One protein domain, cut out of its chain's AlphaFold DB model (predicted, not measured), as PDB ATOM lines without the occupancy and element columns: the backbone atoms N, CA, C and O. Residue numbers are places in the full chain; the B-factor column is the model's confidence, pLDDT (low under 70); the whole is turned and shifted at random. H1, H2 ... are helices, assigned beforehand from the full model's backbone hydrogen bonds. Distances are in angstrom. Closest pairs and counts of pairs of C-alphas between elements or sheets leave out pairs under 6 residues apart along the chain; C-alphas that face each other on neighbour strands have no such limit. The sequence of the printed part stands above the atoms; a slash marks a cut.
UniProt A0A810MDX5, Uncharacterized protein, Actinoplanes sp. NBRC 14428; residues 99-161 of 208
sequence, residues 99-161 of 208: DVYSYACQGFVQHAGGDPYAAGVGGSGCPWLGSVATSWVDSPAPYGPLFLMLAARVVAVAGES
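What this domain is: This is residues 99 to 161 of the 208 residues of an uncharacterized protein of Actinoplanes sp. NBRC 14428 (UniProt A0A810MDX5). Two helices, H1 and H3, cross nearly at right angles as an X, and H1 lies in the middle of the domain with H3 over one side of it. A long stretch with no named element, residues 112 to 133, loops from the end of H1 to the very short helix H2, which is near H1 and apart from H3. The printed part has 63 residues with three named helices, in the order H1, H2, H3, and no named strand; the class is all helix, though under half of the residues, 31 of 63, are in named elements. The whole is compact, with a radius of gyration of the C-alphas of 10.1 A, and its outline is rounded, spanning 27 by 23 by 18 A.

Where its parts are: H1 is residues 99 to 111, and measures 18.2 A from its first C-alpha, that of Asp 99 at (-29.637, 36.166, -52.317), to its last, that of His 111 at (-40.008, 49.075, -44.771). Residues 112 to 133 hold no named element; their C-alphas lie 6 to 13 A from the mean of the C-alphas. H2 is residues 134 to 137, four residues. H3, residues 145 to 158, is the longest helix and measures 19.8 A; C-alpha 158, its last, is at (-46.663, 42.147, -51.194).

How they stand to each other: H1 and H3 touch, with 26 pairs of C-alphas within 8 A. The closest C-alphas of the two are those of Gly 107 and Ala 152, 4.0 A apart. Their lines are about perpendicular, at 85 degrees, and their centres are 8.3 A apart. H2 and H1 are close but not clearly touching: 2 pairs of C-alphas are within 8 A, the closest being those of Ser 102 and Trp 136, 6.7 A apart. H2 and H3 are apart. In H1 and H3 every pair of O of residue i and N of residue i+4 is within hydrogen-bond range. H2 is too short for such a pair; its one pair of O of residue i and N of residue i+3 is within range.

The domain as a whole: The two C-alphas farthest apart are those of Ser 135 and Val 157, at 27.5 A, while the first and last printed C-alphas, those of Asp 99 and Ser 161, are 17.0 A apart. The printed part has no cut. The link from H1 to H2, with 22 residues, is long, and the link from H2 to H3, with 7 residues, is short. The mean pLDDT of the printed part is 90.4, and no printed residue is under 70; the mean is 92 in H1, 83 in H2 and 96 in H3.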
ATOM      1  N   ASP A  99     -29.758  34.741 -52.647       84.81
ATOM      2  CA  ASP A  99     -29.637  36.166 -52.317       84.81
ATOM      3  C   ASP A  99     -30.985  36.893 -52.348       84.81
ATOM      4  O   ASP A  99     -31.174  37.887 -51.650       84.81
ATOM      5  N   VAL A 100     -31.967  36.359 -53.084       87.75
ATOM      6  CA  VAL A 100     -33.313  36.945 -53.161       87.75
ATOM      7  C   VAL A 100     -33.999  37.040 -51.795       87.75
ATOM      8  O   VAL A 100     -34.732  37.992 -51.536       87.75
ATOM      9  N   TYR A 101     -33.719  36.094 -50.896       88.62
ATOM     10  CA  TYR A 101     -34.252  36.107 -49.534       88.62
ATOM     11  C   TYR A 101     -33.557  37.166 -48.671       88.62
ATOM     12  O   TYR A 101     -34.208  37.815 -47.855       88.62
ATOM     13  N   SER A 102     -32.259  37.401 -48.897       90.12
ATOM     14  CA  SER A 102     -31.537  38.518 -48.283       90.12
ATOM     15  C   SER A 102     -32.141  39.851 -48.732       90.12
ATOM     16  O   SER A 102     -32.423  40.699 -47.896       90.12
ATOM     17  N   TYR A 103     -32.436  40.019 -50.027       92.12
ATOM     18  CA  TYR A 103     -33.104  41.225 -50.537       92.12
ATOM     19  C   TYR A 103     -34.484  41.438 -49.904       92.12
ATOM     20  O   TYR A 103     -34.828  42.565 -49.554       92.12
ATOM     21  N   ALA A 104     -35.256  40.362 -49.729       92.69
ATOM     22  CA  ALA A 104     -36.563  40.414 -49.084       92.69
ATOM     23  C   ALA A 104     -36.460  40.886 -47.624       92.69
ATOM     24  O   ALA A 104     -37.170  41.812 -47.235       92.69
ATOM     25  N   CYS A 105     -35.545  40.315 -46.832       93.50
ATOM     26  CA  CYS A 105     -35.377  40.720 -45.435       93.50
ATOM     27  C   CYS A 105     -34.761  42.115 -45.272       93.50
ATOM     28  O   CYS A 105     -35.176  42.854 -44.385       93.50
ATOM     29  N   GLN A 106     -33.836  42.522 -46.144       94.25
ATOM     30  CA  GLN A 106     -33.304  43.891 -46.133       94.25
ATOM     31  C   GLN A 106     -34.388  44.916 -46.519       94.25
ATOM     32  O   GLN A 106     -34.515  45.965 -45.890       94.25
ATOM     33  N   GLY A 107     -35.240  44.583 -47.498       94.56
ATOM     34  CA  GLY A 107     -36.423  45.377 -47.833       94.56
ATOM     35  C   GLY A 107     -37.427  45.460 -46.680       94.56
ATOM     36  O   GLY A 107     -37.989  46.526 -46.444       94.56
ATOM     37  N   PHE A 108     -37.616  44.369 -45.929       94.94
ATOM     38  CA  PHE A 108     -38.460  44.342 -44.732       94.94
ATOM     39  C   PHE A 108     -37.936  45.275 -43.637       94.94
ATOM     40  O   PHE A 108     -38.704  46.090 -43.133       94.94
ATOM     41  N   VAL A 109     -36.635  45.217 -43.327       94.44
ATOM     42  CA  VAL A 109     -35.996  46.112 -42.342       94.44
ATOM     43  C   VAL A 109     -36.248  47.571 -42.706       94.44
ATOM     44  O   VAL A 109     -36.735  48.338 -41.877       94.44
ATOM     45  N   GLN A 110     -35.984  47.947 -43.961       94.94
ATOM     46  CA  GLN A 110     -36.192  49.321 -44.411       94.94
ATOM     47  C   GLN A 110     -37.670  49.723 -44.421       94.94
ATOM     48  O   GLN A 110     -38.003  50.858 -44.087       94.94
ATOM     49  N   HIS A 111     -38.571  48.814 -44.804       95.44
ATOM     50  CA  HIS A 111     -40.008  49.075 -44.771       95.44
ATOM     51  C   HIS A 111     -40.513  49.322 -43.342       95.44
ATOM     52  O   HIS A 111     -41.320  50.226 -43.134       95.44
ATOM     53  N   ALA A 112     -39.983  48.581 -42.366       93.56
ATOM     54  CA  ALA A 112     -40.267  48.750 -40.943       93.56
ATOM     55  C   ALA A 112     -39.621  50.010 -40.325       93.56
ATOM     56  O   ALA A 112     -39.761  50.243 -39.126       93.56
ATOM     57  N   GLY A 113     -38.921  50.830 -41.120       92.62
ATOM     58  CA  GLY A 113     -38.246  52.047 -40.662       92.62
ATOM     59  C   GLY A 113     -36.870  51.811 -40.030       92.62
ATOM     60  O   GLY A 113     -36.299  52.746 -39.473       92.62
ATOM     61  N   GLY A 114     -36.339  50.589 -40.106       92.19
ATOM     62  CA  GLY A 114     -34.977  50.267 -39.686       92.19
ATOM     63  C   GLY A 114     -33.922  50.688 -40.712       92.19
ATOM     64  O   GLY A 114     -34.242  51.029 -41.852       92.19
ATOM     65  N   ASP A 115     -32.652  50.625 -40.306       92.12
ATOM     66  CA  ASP A 115     -31.495  50.905 -41.162       92.12
ATOM     67  C   ASP A 115     -30.821  49.597 -41.639       92.12
ATOM     68  O   ASP A 115     -30.150  48.934 -40.842       92.12
ATOM     69  N   PRO A 116     -30.951  49.222 -42.931       90.88
ATOM     70  CA  PRO A 116     -30.294  48.045 -43.513       90.88
ATOM     71  C   PRO A 116     -28.761  48.103 -43.505       90.88
ATOM     72  O   PRO A 116     -28.101  47.084 -43.711       90.88
ATOM     73  N   TYR A 117     -28.178  49.292 -43.335       92.81
ATOM     74  CA  TYR A 117     -26.731  49.498 -43.347       92.81
ATOM     75  C   TYR A 117     -26.098  49.377 -41.960       92.81
ATOM     76  O   TYR A 117     -24.886  49.192 -41.863       92.81
ATOM     77  N   ALA A 118     -26.900  49.459 -40.896       89.50
ATOM     78  CA  ALA A 118     -26.400  49.421 -39.528       89.50
ATOM     79  C   ALA A 118     -25.993  48.008 -39.082       89.50
ATOM     80  O   ALA A 118     -25.007  47.846 -38.364       89.50
ATOM     81  N   ALA A 119     -26.748  46.984 -39.486       85.81
ATOM     82  CA  ALA A 119     -26.530  45.600 -39.071       85.81
ATOM     83  C   ALA A 119     -27.130  44.600 -40.070       85.81
ATOM     84  O   ALA A 119     -27.872  44.967 -40.982       85.81
ATOM     85  N   GLY A 120     -26.819  43.317 -39.879       86.12
ATOM     86  CA  GLY A 120     -27.494  42.226 -40.576       86.12
ATOM     87  C   GLY A 120     -28.958  42.031 -40.159       86.12
ATOM     88  O   GLY A 120     -29.486  42.669 -39.249       86.12
ATOM     89  N   VAL A 121     -29.624  41.089 -40.824       88.06
ATOM     90  CA  VAL A 121     -31.051  40.773 -40.648       88.06
ATOM     91  C   VAL A 121     -31.349  39.830 -39.474       88.06
ATOM     92  O   VAL A 121     -32.524  39.627 -39.165       88.06
ATOM     93  N   GLY A 122     -30.332  39.280 -38.799       83.88
ATOM     94  CA  GLY A 122     -30.467  38.272 -37.732       83.88
ATOM     95  C   GLY A 122     -31.373  38.649 -36.551       83.88
ATOM     96  O   GLY A 122     -31.980  37.769 -35.951       83.88
ATOM     97  N   GLY A 123     -31.531  39.944 -36.261       83.38
ATOM     98  CA  GLY A 123     -32.414  40.464 -35.203       83.38
ATOM     99  C   GLY A 123     -33.587  41.310 -35.708       83.38
ATOM    100  O   GLY A 123     -34.256  41.965 -34.919       83.38
ATOM    101  N   SER A 124     -33.827  41.335 -37.021       84.81
ATOM    102  CA  SER A 124     -34.754  42.285 -37.657       84.81
ATOM    103  C   SER A 124     -36.242  41.964 -37.488       84.81
ATOM    104  O   SER A 124     -37.085  42.789 -37.826       84.81
ATOM    105  N   GLY A 125     -36.580  40.752 -37.039       87.75
ATOM    106  CA  GLY A 125     -37.960  40.259 -37.049       87.75
ATOM    107  C   GLY A 125     -38.484  39.891 -38.444       87.75
ATOM    108  O   GLY A 125     -39.682  39.668 -38.592       87.75
ATOM    109  N   CYS A 126     -37.616  39.808 -39.465       90.12
ATOM    110  CA  CYS A 126     -38.016  39.392 -40.811       90.12
ATOM    111  C   CYS A 126     -38.719  38.015 -40.792       90.12
ATOM    112  O   CYS A 126     -38.091  37.030 -40.386       90.12
ATOM    113  N   PRO A 127     -39.957  37.890 -41.319       89.00
ATOM    114  CA  PRO A 127     -40.705  36.627 -41.321       89.00
ATOM    115  C   PRO A 127     -40.015  35.488 -42.086       89.00
ATOM    116  O   PRO A 127     -40.273  34.312 -41.845       89.00
ATOM    117  N   TRP A 128     -39.123  35.831 -43.018       87.81
ATOM    118  CA  TRP A 128     -38.459  34.881 -43.914       87.81
ATOM    119  C   TRP A 128     -36.985  34.662 -43.571       87.81
ATOM    120  O   TRP A 128     -36.238  34.134 -44.398       87.81
ATOM    121  N   LEU A 129     -36.557  35.033 -42.360       87.31
ATOM    122  CA  LEU A 129     -35.162  34.927 -41.925       87.31
ATOM    123  C   LEU A 129     -34.597  33.506 -42.089       87.31
ATOM    124  O   LEU A 129     -33.468  33.342 -42.541       87.31
ATOM    125  N   GLY A 130     -35.403  32.471 -41.826       83.19
ATOM    126  CA  GLY A 130     -35.003  31.068 -42.011       83.19
ATOM    127  C   GLY A 130     -34.697  30.675 -43.465       83.19
ATOM    128  O   GLY A 130     -34.093  29.634 -43.709       83.19
ATOM    129  N   SER A 131     -35.090  31.505 -44.435       82.69
ATOM    130  CA  SER A 131     -34.759  31.334 -45.850       82.69
ATOM    131  C   SER A 131     -33.546  32.153 -46.285       82.69
ATOM    132  O   SER A 131     -33.171  32.045 -47.447       82.69
ATOM    133  N   VAL A 132     -32.928  32.967 -45.427       83.88
ATOM    134  CA  VAL A 132     -31.714  33.739 -45.745       83.88
ATOM    135  C   VAL A 132     -30.493  32.815 -45.688       83.88
ATOM    136  O   VAL A 132     -30.457  31.860 -44.916       83.88
ATOM    137  N   ALA A 133     -29.487  33.037 -46.544       81.12
ATOM    138  CA  ALA A 133     -28.248  32.261 -46.427       81.12
ATOM    139  C   ALA A 133     -27.535  32.635 -45.126       81.12
ATOM    140  O   ALA A 133     -27.420  33.817 -44.823       81.12
ATOM    141  N   THR A 134     -26.998  31.655 -44.400       81.75
ATOM    142  CA  THR A 134     -26.311  31.891 -43.118       81.75
ATOM    143  C   THR A 134     -25.182  32.917 -43.228       81.75
ATOM    144  O   THR A 134     -25.021  33.734 -42.331       81.75
ATOM    145  N   SER A 135     -24.472  32.961 -44.360       81.62
ATOM    146  CA  SER A 135     -23.433  33.962 -44.649       81.62
ATOM    147  C   SER A 135     -23.941  35.411 -44.692       81.62
ATOM    148  O   SER A 135     -23.163  36.344 -44.514       81.62
ATOM    149  N   TRP A 136     -25.234  35.611 -44.948       83.62
ATOM    150  CA  TRP A 136     -25.859  36.923 -45.113       83.62
ATOM    151  C   TRP A 136     -26.652  37.386 -43.890       83.62
ATOM    152  O   TRP A 136     -27.072  38.540 -43.861       83.62
ATOM    153  N   VAL A 137     -26.865  36.525 -42.890       86.56
ATOM    154  CA  VAL A 137     -27.719  36.841 -41.733       86.56
ATOM    155  C   VAL A 137     -27.167  38.014 -40.927       86.56
ATOM    156  O   VAL A 137     -27.923  38.925 -40.604       86.56
ATOM    157  N   ASP A 138     -25.862  38.036 -40.668       89.06
ATOM    158  CA  ASP A 138     -25.217  39.060 -39.832       89.06
ATOM    159  C   ASP A 138     -24.525  40.162 -40.648       89.06
ATOM    160  O   ASP A 138     -23.934  41.087 -40.092       89.06
ATOM    161  N   SER A 139     -24.612  40.088 -41.978       86.56
ATOM    162  CA  SER A 139     -23.956  41.033 -42.882       86.56
ATOM    163  C   SER A 139     -24.852  42.250 -43.157       86.56
ATOM    164  O   SER A 139     -25.978  42.064 -43.633       86.56
ATOM    165  N   PRO A 140     -24.369  43.490 -42.932       89.00
ATOM    166  CA  PRO A 140     -25.067  44.701 -43.361       89.00
ATOM    167  C   PRO A 140     -25.295  44.729 -44.873       89.00
ATOM    168  O   PRO A 140     -24.559  44.096 -45.634       89.00
ATOM    169  N   ALA A 141     -26.296  45.485 -45.324       89.06
ATOM    170  CA  ALA A 141     -26.638  45.567 -46.738       89.06
ATOM    171  C   ALA A 141     -25.493  46.183 -47.574       89.06
ATOM    172  O   ALA A 141     -25.173  47.359 -47.396       89.06
ATOM    173  N   PRO A 142     -24.927  45.464 -48.567       91.00
ATOM    174  CA  PRO A 142     -23.965  46.035 -49.512       91.00
ATOM    175  C   PRO A 142     -24.655  46.713 -50.714       91.00
ATOM    176  O   PRO A 142     -24.009  47.034 -51.712       91.00
ATOM    177  N   TYR A 143     -25.982  46.869 -50.673       91.50
ATOM    178  CA  TYR A 143     -26.792  47.276 -51.820       91.50
ATOM    179  C   TYR A 143     -27.018  48.790 -51.867       91.50
ATOM    180  O   TYR A 143     -27.141  49.457 -50.842       91.50
ATOM    181  N   GLY A 144     -27.123  49.341 -53.078       93.00
ATOM    182  CA  GLY A 144     -27.371  50.769 -53.267       93.00
ATOM    183  C   GLY A 144     -28.747  51.216 -52.739       93.00
ATOM    184  O   GLY A 144     -29.709  50.444 -52.800       93.00
ATOM    185  N   PRO A 145     -28.883  52.478 -52.294       94.50
ATOM    186  CA  PRO A 145     -30.086  52.963 -51.612       94.50
ATOM    187  C   PRO A 145     -31.343  52.897 -52.487       94.50
ATOM    188  O   PRO A 145     -32.412  52.539 -52.002       94.50
ATOM    189  N   LEU A 146     -31.221  53.155 -53.795       95.44
ATOM    190  CA  LEU A 146     -32.342  53.030 -54.733       95.44
ATOM    191  C   LEU A 146     -32.916  51.606 -54.751       95.44
ATOM    192  O   LEU A 146     -34.130  51.428 -54.744       95.44
ATOM    193  N   PHE A 147     -32.049  50.594 -54.770       95.69
ATOM    194  CA  PHE A 147     -32.491  49.205 -54.776       95.69
ATOM    195  C   PHE A 147     -33.207  48.848 -53.476       95.69
ATOM    196  O   PHE A 147     -34.285  48.263 -53.526       95.69
ATOM    197  N   LEU A 148     -32.655  49.240 -52.324       95.56
ATOM    198  CA  LEU A 148     -33.294  48.956 -51.042       95.56
ATOM    199  C   LEU A 148     -34.642  49.677 -50.894       95.56
ATOM    200  O   LEU A 148     -35.604  49.087 -50.408       95.56
ATOM    201  N   MET A 149     -34.761  50.905 -51.413       96.06
ATOM    202  CA  MET A 149     -36.049  51.599 -51.504       96.06
ATOM    203  C   MET A 149     -37.057  50.817 -52.354       96.06
ATOM    204  O   MET A 149     -38.208  50.671 -51.952       96.06
ATOM    205  N   LEU A 150     -36.647  50.297 -53.515       97.44
ATOM    206  CA  LEU A 150     -37.514  49.465 -54.357       97.44
ATOM    207  C   LEU A 150     -37.898  48.159 -53.652       97.44
ATOM    208  O   LEU A 150     -39.068  47.787 -53.673       97.44
ATOM    209  N   ALA A 151     -36.951  47.497 -52.984       95.94
ATOM    210  CA  ALA A 151     -37.206  46.285 -52.211       95.94
ATOM    211  C   ALA A 151     -38.209  46.542 -51.075       95.94
ATOM    212  O   ALA A 151     -39.172  45.794 -50.929       95.94
ATOM    213  N   ALA A 152     -38.059  47.646 -50.338       96.25
ATOM    214  CA  ALA A 152     -39.003  48.062 -49.303       96.25
ATOM    215  C   ALA A 152     -40.403  48.342 -49.867       96.25
ATOM    216  O   ALA A 152     -41.403  47.964 -49.263       96.25
ATOM    217  N   ARG A 153     -40.503  48.962 -51.054       97.50
ATOM    218  CA  ARG A 153     -41.792  49.170 -51.740       97.50
ATOM    219  C   ARG A 153     -42.428  47.859 -52.184       97.50
ATOM    220  O   ARG A 153     -43.636  47.708 -52.044       97.50
ATOM    221  N   VAL A 154     -41.633  46.917 -52.685       97.12
ATOM    222  CA  VAL A 154     -42.116  45.576 -53.029       97.12
ATOM    223  C   VAL A 154     -42.662  44.870 -51.789       97.12
ATOM    224  O   VAL A 154     -43.767  44.342 -51.849       97.12
ATOM    225  N   VAL A 155     -41.943  44.913 -50.663       96.06
ATOM    226  CA  VAL A 155     -42.413  44.349 -49.386       96.06
ATOM    227  C   VAL A 155     -43.704  45.024 -48.921       96.06
ATOM    228  O   VAL A 155     -44.654  44.331 -48.579       96.06
ATOM    229  N   ALA A 156     -43.790  46.353 -49.004       96.00
ATOM    230  CA  ALA A 156     -44.995  47.093 -48.631       96.00
ATOM    231  C   ALA A 156     -46.239  46.670 -49.437       96.00
ATOM    232  O   ALA A 156     -47.341  46.639 -48.897       96.00
ATOM    233  N   VAL A 157     -46.076  46.356 -50.728       96.50
ATOM    234  CA  VAL A 157     -47.182  45.934 -51.608       96.50
ATOM    235  C   VAL A 157     -47.510  44.447 -51.443       96.50
ATOM    236  O   VAL A 157     -48.676  44.069 -51.484       96.50
ATOM    237  N   ALA A 158     -46.495  43.597 -51.281       93.31
ATOM    238  CA  ALA A 158     -46.663  42.147 -51.194       93.31
ATOM    239  C   ALA A 158     -47.026  41.640 -49.784       93.31
ATOM    240  O   ALA A 158     -47.474  40.498 -49.646       93.31
ATOM    241  N   GLY A 159     -46.837  42.463 -48.748       88.62
ATOM    242  CA  GLY A 159     -47.080  42.103 -47.353       88.62
ATOM    243  C   GLY A 159     -46.186  40.948 -46.890       88.62
ATOM    244  O   GLY A 159     -45.000  40.890 -47.207       88.62
ATOM    245  N   GLU A 160     -46.769  39.994 -46.162       84.31
ATOM    246  CA  GLU A 160     -46.060  38.823 -45.620       84.31
ATOM    247  C   GLU A 160     -45.873  37.678 -46.639       84.31
ATOM    248  O   GLU A 160     -45.251  36.651 -46.342       84.31
ATOM    249  N   SER A 161     -46.365  37.844 -47.871       89.62
ATOM    250  CA  SER A 161     -46.236  36.835 -48.921       89.62
ATOM    251  C   SER A 161     -44.826  36.818 -49.508       89.62
ATOM    252  O   SER A 161     -44.488  37.629 -50.373       89.62
TER     253      SER A 161